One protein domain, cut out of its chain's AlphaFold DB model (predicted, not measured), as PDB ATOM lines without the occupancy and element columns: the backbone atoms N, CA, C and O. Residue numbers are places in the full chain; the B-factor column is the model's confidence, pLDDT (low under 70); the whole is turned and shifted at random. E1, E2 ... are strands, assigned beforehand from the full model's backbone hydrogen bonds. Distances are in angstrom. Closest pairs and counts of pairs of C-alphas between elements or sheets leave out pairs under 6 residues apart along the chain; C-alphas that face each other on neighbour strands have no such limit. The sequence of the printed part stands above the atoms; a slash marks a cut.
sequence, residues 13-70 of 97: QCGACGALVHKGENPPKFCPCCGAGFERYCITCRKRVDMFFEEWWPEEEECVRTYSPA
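What this domain is: This is residues 13 to 70 of the 97 residues of an uncharacterized protein of Elusimicrobia bacterium GWA2_69_24 (UniProt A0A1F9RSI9). Little regular structure is found here: residues 13 to 50 wind through a head of loops, and from it a long two-stranded hairpin, E1 then E2, reaches away as an arm that makes much of the length. The printed part has 58 residues with no named helix and two antiparallel strands, all strand by class, though these hold only 17 residues. It is only just loose, close to extended, with a radius of gyration of the C-alphas of 15.0 A and spans of 46 by 21 by 19 A.

How they stand to each other: Go past the loops to E1, residues 51 to 59, and E2, residues 62 to 69, a hairpin with a tight link. Their directions stand at 154 degrees. C-alphas 55 and 65 face each other at 4.7 A; N 52 and O 68, 2.8 A apart, are within hydrogen-bond range.

Where its parts are: Find C-alpha 13 at (103.405, 63.067, 85.561). E1 begins at C-alpha 51, (107.325, 73.028, 102.398), and runs 24.4 A; E2 runs 22.7 A to C-alpha 69, (103.810, 70.387, 102.360).

The domain as a whole: The C-alphas farthest apart, Leu 20 and Glu 60, are 46.5 A apart. The printed part has no cut; residues 22 to 26 are under pLDDT 70.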
ATOM      1  N   GLN A  13     102.170  62.472  86.074       81.88
ATOM      2  CA  GLN A  13     103.405  63.067  85.561       81.88
ATOM      3  C   GLN A  13     104.276  63.592  86.707       81.88
ATOM      4  O   GLN A  13     103.817  64.385  87.530       81.88
ATOM      5  N   CYS A  14     105.551  63.202  86.741       83.81
ATOM      6  CA  CYS A  14     106.519  63.723  87.701       83.81
ATOM      7  C   CYS A  14     106.775  65.219  87.475       83.81
ATOM      8  O   CYS A  14     107.205  65.618  86.395       83.81
ATOM      9  N   GLY A  15     106.583  66.043  88.509       82.38
ATOM     10  CA  GLY A  15     106.903  67.473  88.453       82.38
ATOM     11  C   GLY A  15     108.407  67.786  88.421       82.38
ATOM     12  O   GLY A  15     108.779  68.907  88.091       82.38
ATOM     13  N   ALA A  16     109.272  66.808  88.733       85.81
ATOM     14  CA  ALA A  16     110.729  66.962  88.694       85.81
ATOM     15  C   ALA A  16     111.322  66.660  87.307       85.81
ATOM     16  O   ALA A  16     111.997  67.507  86.734       85.81
ATOM     17  N   CYS A  17     111.076  65.458  86.768       89.56
ATOM     18  CA  CYS A  17     111.673  65.005  85.503       89.56
ATOM     19  C   CYS A  17     110.689  64.922  84.327       89.56
ATOM     20  O   CYS A  17     111.097  64.618  83.211       89.56
ATOM     21  N   GLY A  18     109.391  65.143  84.549       84.19
ATOM     22  CA  GLY A  18     108.373  65.082  83.497       84.19
ATOM     23  C   GLY A  18     107.966  63.672  83.059       84.19
ATOM     24  O   GLY A  18     107.068  63.559  82.224       84.19
ATOM     25  N   ALA A  19     108.568  62.614  83.614       86.19
ATOM     26  CA  ALA A  19     108.218  61.231  83.290       86.19
ATOM     27  C   ALA A  19     106.762  60.914  83.663       86.19
ATOM     28  O   ALA A  19     106.281  61.323  84.725       86.19
ATOM     29  N   LEU A  20     106.078  60.165  82.797       81.56
ATOM     30  CA  LEU A  20     104.757  59.611  83.077       81.56
ATOM     31  C   LEU A  20     104.910  58.326  83.891       81.56
ATOM     32  O   LEU A  20     105.722  57.463  83.563       81.56
ATOM     33  N   VAL A  21     104.129  58.216  84.960       75.31
ATOM     34  CA  VAL A  21     104.090  57.068  85.859       75.31
ATOM     35  C   VAL A  21     102.702  56.450  85.784       75.31
ATOM     36  O   VAL A  21     101.697  57.117  86.044       75.31
ATOM     37  N   HIS A  22     102.669  55.177  85.396       64.94
ATOM     38  CA  HIS A  22     101.439  54.445  85.126       64.94
ATOM     39  C   HIS A  22     100.646  54.180  86.411       64.94
ATOM     40  O   HIS A  22     101.218  53.825  87.445       64.94
ATOM     41  N   LYS A  23      99.328  54.389  86.359       63.94
ATOM     42  CA  LYS A  23      98.445  54.322  87.533       63.94
ATOM     43  C   LYS A  23      98.037  52.887  87.891       63.94
ATOM     44  O   LYS A  23      97.267  52.266  87.169       63.94
ATOM     45  N   GLY A  24      98.470  52.420  89.062       61.94
ATOM     46  CA  GLY A  24      97.657  51.544  89.919       61.94
ATOM     47  C   GLY A  24      96.803  52.386  90.881       61.94
ATOM     48  O   GLY A  24      96.917  53.612  90.882       61.94
ATOM     49  N   GLU A  25      95.965  51.761  91.716       61.09
ATOM     50  CA  GLU A  25      95.129  52.477  92.706       61.09
ATOM     51  C   GLU A  25      95.946  53.341  93.680       61.09
ATOM     52  O   GLU A  25      95.471  54.386  94.124       61.09
ATOM     53  N   ASN A  26      97.199  52.955  93.938       66.75
ATOM     54  CA  ASN A  26      98.113  53.662  94.827       66.75
ATOM     55  C   ASN A  26      99.270  54.285  94.023       66.75
ATOM     56  O   ASN A  26     100.150  53.549  93.563       66.75
ATOM     57  N   PRO A  27      99.301  55.619  93.823       71.00
ATOM     58  CA  PRO A  27     100.439  56.272  93.187       71.00
ATOM     59  C   PRO A  27     101.706  56.071  94.034       71.00
ATOM     60  O   PRO A  27     101.635  56.113  95.265       71.00
ATOM     61  N   PRO A  28     102.882  55.858  93.415       79.06
ATOM     62  CA  PRO A  28     104.099  55.643  94.178       79.06
ATOM     63  C   PRO A  28     104.497  56.920  94.918       79.06
ATOM     64  O   PRO A  28     104.342  58.026  94.402       79.06
ATOM     65  N   LYS A  29     105.079  56.763  96.110       82.94
ATOM     66  CA  LYS A  29     105.599  57.893  96.893       82.94
ATOM     67  C   LYS A  29     106.736  58.623  96.169       82.94
ATOM     68  O   LYS A  29     106.829  59.849  96.226       82.94
ATOM     69  N   PHE A  30     107.566  57.873  95.444       86.44
ATOM     70  CA  PHE A  30     108.726  58.378  94.711       86.44
ATOM     71  C   PHE A  30     108.612  58.085  93.216       86.44
ATOM     72  O   PHE A  30     108.086  57.053  92.801       86.44
ATOM     73  N   CYS A  31     109.134  58.987  92.388       86.19
ATOM     74  CA  CYS A  31     109.218  58.778  90.951       86.19
ATOM     75  C   CYS A  31     110.189  57.625  90.636       86.19
ATOM     76  O   CYS A  31     111.367  57.745  90.968       86.19
ATOM     77  N   PRO A  32     109.765  56.563  89.926       86.12
ATOM     78  CA  PRO A  32     110.651  55.450  89.576       86.12
ATOM     79  C   PRO A  32     111.750  55.847  88.579       86.12
ATOM     80  O   PRO A  32     112.726  55.126  88.424       86.12
ATOM     81  N   CYS A  33     111.604  56.990  87.900       88.69
ATOM     82  CA  CYS A  33     112.590  57.488  86.943       88.69
ATOM     83  C   CYS A  33     113.705  58.313  87.606       88.69
ATOM     84  O   CYS A  33     114.858  58.189  87.209       88.69
ATOM     85  N   CYS A  34     113.384  59.160  88.594       91.62
ATOM     86  CA  CYS A  34     114.357  60.102  89.172       91.62
ATOM     87  C   CYS A  34     114.451  60.100  90.707       91.62
ATOM     88  O   CYS A  34     115.237  60.859  91.265       91.62
ATOM     89  N   GLY A  35     113.631  59.315  91.407       88.56
ATOM     90  CA  GLY A  35     113.615  59.237  92.872       88.56
ATOM     91  C   GLY A  35     112.941  60.411  93.592       88.56
ATOM     92  O   GLY A  35     112.825  60.387  94.814       88.56
ATOM     93  N   ALA A  36     112.460  61.437  92.880       88.25
ATOM     94  CA  ALA A  36     111.800  62.578  93.514       88.25
ATOM     95  C   ALA A  36     110.487  62.174  94.210       88.25
ATOM     96  O   ALA A  36     109.652  61.494  93.609       88.25
ATOM     97  N   GLY A  37     110.286  62.634  95.448       85.81
ATOM     98  CA  GLY A  37     109.030  62.461  96.182       85.81
ATOM     99  C   GLY A  37     107.897  63.278  95.559       85.81
ATOM    100  O   GLY A  37     108.058  64.478  95.315       85.81
ATOM    101  N   PHE A  38     106.753  62.643  95.303       80.88
ATOM    102  CA  PHE A  38     105.600  63.308  94.685       80.88
ATOM    103  C   PHE A  38     104.936  64.340  95.601       80.88
ATOM    104  O   PHE A  38     104.377  65.309  95.100       80.88
ATOM    105  N   GLU A  39     105.097  64.205  96.920       80.44
ATOM    106  CA  GLU A  39     104.655  65.178  97.934       80.44
ATOM    107  C   GLU A  39     105.240  66.591  97.739       80.44
ATOM    108  O   GLU A  39     104.678  67.566  98.224       80.44
ATOM    109  N   ARG A  40     106.332  66.730  96.970       81.94
ATOM    110  CA  ARG A  40     106.966  68.025  96.659       81.94
ATOM    111  C   ARG A  40     106.350  68.755  95.463       81.94
ATOM    112  O   ARG A  40     106.833  69.830  95.100       81.94
ATOM    113  N   TYR A  41     105.318  68.199  94.825       85.94
ATOM    114  CA  TYR A  41     104.707  68.766  93.622       85.94
ATOM    115  C   TYR A  41     103.179  68.683  93.661       85.94
ATOM    116  O   TYR A  41     102.593  67.697  94.092       85.94
ATOM    117  N   CYS A  42     102.509  69.707  93.134       84.44
ATOM    118  CA  CYS A  42     101.058  69.709  93.010       84.44
ATOM    119  C   CYS A  42     100.624  68.755  91.893       84.44
ATOM    120  O   CYS A  42     101.009  68.943  90.742       84.44
ATOM    121  N   ILE A  43      99.761  67.779  92.178       80.50
ATOM    122  CA  ILE A  43      99.284  66.835  91.149       80.50
ATOM    123  C   ILE A  43      98.448  67.511  90.050       80.50
ATOM    124  O   ILE A  43      98.382  67.015  88.926       80.50
ATOM    125  N   THR A  44      97.828  68.655  90.356       83.25
ATOM    126  CA  THR A  44      96.983  69.405  89.421       83.25
ATOM    127  C   THR A  44      97.820  70.189  88.413       83.25
ATOM    128  O   THR A  44      97.635  70.028  87.210       83.25
ATOM    129  N   CYS A  45      98.753  71.028  88.882       86.00
ATOM    130  CA  CYS A  45      99.535  71.921  88.012       86.00
ATOM    131  C   CYS A  45     101.004  71.510  87.821       86.00
ATOM    132  O   CYS A  45     101.713  72.122  87.024       86.00
ATOM    133  N   ARG A  46     101.467  70.479  88.538       81.50
ATOM    134  CA  ARG A  46     102.817  69.882  88.473       81.50
ATOM    135  C   ARG A  46     103.949  70.814  88.901       81.50
ATOM    136  O   ARG A  46     105.118  70.488  88.718       81.50
ATOM    137  N   LYS A  47     103.623  71.971  89.479       85.19
ATOM    138  CA  LYS A  47     104.605  72.898  90.042       85.19
ATOM    139  C   LYS A  47     105.028  72.446  91.432       85.19
ATOM    140  O   LYS A  47     104.271  71.759  92.122       85.19
ATOM    141  N   ARG A  48     106.257  72.812  91.806       83.81
ATOM    142  CA  ARG A  48     106.789  72.568  93.146       83.81
ATOM    143  C   ARG A  48     105.885  73.255  94.166       83.81
ATOM    144  O   ARG A  48     105.399  74.355  93.908       83.81
ATOM    145  N   VAL A  49     105.646  72.584  95.280       86.88
ATOM    146  CA  VAL A  49     104.908  73.153  96.407       86.88
ATOM    147  C   VAL A  49     105.905  73.565  97.474       86.88
ATOM    148  O   VAL A  49     106.953  72.929  97.626       86.88
ATOM    149  N   ASP A  50     105.592  74.645  98.175       84.00
ATOM    150  CA  ASP A  50     106.398  75.070  99.308       84.00
ATOM    151  C   ASP A  50     106.227  74.067 100.455       84.00
ATOM    152  O   ASP A  50     105.152  73.489 100.646       84.00
ATOM    153  N   MET A  51     107.316  73.838 101.185       81.00
ATOM    154  CA  MET A  51     107.325  73.028 102.398       81.00
ATOM    155  C   MET A  51     107.403  73.990 103.575       81.00
ATOM    156  O   MET A  51     108.310  74.822 103.627       81.00
ATOM    157  N   PHE A  52     106.459  73.880 104.496       82.06
ATOM    158  CA  PHE A  52     106.469  74.638 105.731       82.06
ATOM    159  C   PHE A  52     107.149  73.836 106.829       82.06
ATOM    160  O   PHE A  52     107.156  72.604 106.841       82.06
ATOM    161  N   PHE A  53     107.779  74.581 107.721       82.56
ATOM    162  CA  PHE A  53     108.420  74.056 108.902       82.56
ATOM    163  C   PHE A  53     107.440  74.189 110.060       82.56
ATOM    164  O   PHE A  53     107.041  75.302 110.404       82.56
ATOM    165  N   GLU A  54     107.040  73.058 110.624       80.25
ATOM    166  CA  GLU A  54     106.204  73.013 111.813       80.25
ATOM    167  C   GLU A  54     107.088  72.621 112.996       80.25
ATOM    168  O   GLU A  54     107.616  71.511 113.079       80.25
ATOM    169  N   GLU A  55     107.289  73.583 113.893       86.62
ATOM    170  CA  GLU A  55     107.919  73.361 115.189       86.62
ATOM    171  C   GLU A  55     106.825  73.187 116.233       86.62
ATOM    172  O   GLU A  55     105.937  74.034 116.355       86.62
ATOM    173  N   TRP A  56     106.881  72.090 116.980       86.06
ATOM    174  CA  TRP A  56     105.940  71.818 118.058       86.06
ATOM    175  C   TRP A  56     106.641  71.121 119.227       86.06
ATOM    176  O   TRP A  56     107.668  70.462 119.054       86.06
ATOM    177  N   TRP A  57     106.095  71.311 120.426       88.62
ATOM    178  CA  TRP A  57     106.671  70.840 121.686       88.62
ATOM    179  C   TRP A  57     105.714  69.830 122.339       88.62
ATOM    180  O   TRP A  57     104.751  70.263 122.976       88.62
ATOM    181  N   PRO A  58     105.892  68.509 122.124       83.06
ATOM    182  CA  PRO A  58     105.072  67.483 122.782       83.06
ATOM    183  C   PRO A  58     105.188  67.509 124.304       83.06
ATOM    184  O   PRO A  58     104.192  67.323 125.000       83.06
ATOM    185  N   GLU A  59     106.402  67.737 124.795       86.88
ATOM    186  CA  GLU A  59     106.766  67.758 126.208       86.88
ATOM    187  C   GLU A  59     107.637  68.995 126.484       86.88
ATOM    188  O   GLU A  59     108.184  69.591 125.555       86.88
ATOM    189  N   GLU A  60     107.771  69.401 127.751       82.31
ATOM    190  CA  GLU A  60     108.442  70.660 128.130       82.31
ATOM    191  C   GLU A  60     109.913  70.749 127.688       82.31
ATOM    192  O   GLU A  60     110.429  71.850 127.500       82.31
ATOM    193  N   GLU A  61     110.581  69.612 127.475       84.44
ATOM    194  CA  GLU A  61     111.997  69.549 127.086       84.44
ATOM    195  C   GLU A  61     112.230  68.975 125.678       84.44
ATOM    196  O   GLU A  61     113.373  68.898 125.222       84.44
ATOM    197  N   GLU A  62     111.170  68.604 124.953       83.88
ATOM    198  CA  GLU A  62     111.287  68.020 123.617       83.88
ATOM    199  C   GLU A  62     110.790  68.999 122.549       83.88
ATOM    200  O   GLU A  62     109.609  69.325 122.462       83.88
ATOM    201  N   CYS A  63     111.704  69.446 121.686       86.88
ATOM    202  CA  CYS A  63     111.374  70.242 120.510       86.88
ATOM    203  C   CYS A  63     111.391  69.350 119.265       86.88
ATOM    204  O   CYS A  63     112.459  68.920 118.814       86.88
ATOM    205  N   VAL A  64     110.217  69.106 118.677       85.88
ATOM    206  CA  VAL A  64     110.076  68.326 117.445       85.88
ATOM    207  C   VAL A  64     109.880  69.264 116.262       85.88
ATOM    208  O   VAL A  64     109.088  70.206 116.286       85.88
ATOM    209  N   ARG A  65     110.619  68.989 115.188       83.12
ATOM    210  CA  ARG A  65     110.591  69.763 113.947       83.12
ATOM    211  C   ARG A  65     110.196  68.864 112.795       83.12
ATOM    212  O   ARG A  65     110.896  67.896 112.498       83.12
ATOM    213  N   THR A  66     109.094  69.188 112.133       81.19
ATOM    214  CA  THR A  66     108.598  68.448 110.972       81.19
ATOM    215  C   THR A  66     108.515  69.357 109.749       81.19
ATOM    216  O   THR A  66     108.417  70.580 109.845       81.19
ATOM    217  N   TYR A  67     108.605  68.747 108.566       80.81
ATOM    218  CA  TYR A  67     108.360  69.429 107.300       80.81
ATOM    219  C   TYR A  67     107.030  68.940 106.744       80.81
ATOM    220  O   TYR A  67     106.897  67.757 106.427       80.81
ATOM    221  N   SER A  68     106.070  69.846 106.596       80.50
ATOM    222  CA  SER A  68     104.773  69.570 105.986       80.50
ATOM    223  C   SER A  68     104.677  70.292 104.635       80.50
ATOM    224  O   SER A  68     105.154  71.419 104.484       80.50
ATOM    225  N   PRO A  69     104.122  69.665 103.586       79.12
ATOM    226  CA  PRO A  69     103.810  70.387 102.360       79.12
ATOM    227  C   PRO A  69     102.695  71.405 102.616       79.12
ATOM    228  O   PRO A  69     101.825  71.204 103.465       79.12
ATOM    229  N   ALA A  70     102.688  72.491 101.844       84.25
ATOM    230  CA  ALA A  70     101.593  73.451 101.848       84.25
ATOM    231  C   ALA A  70     100.230  72.754 101.711       84.25
ATOM    232  O   ALA A  70     100.054  71.902 100.845       84.25
TER     233      ALA A  70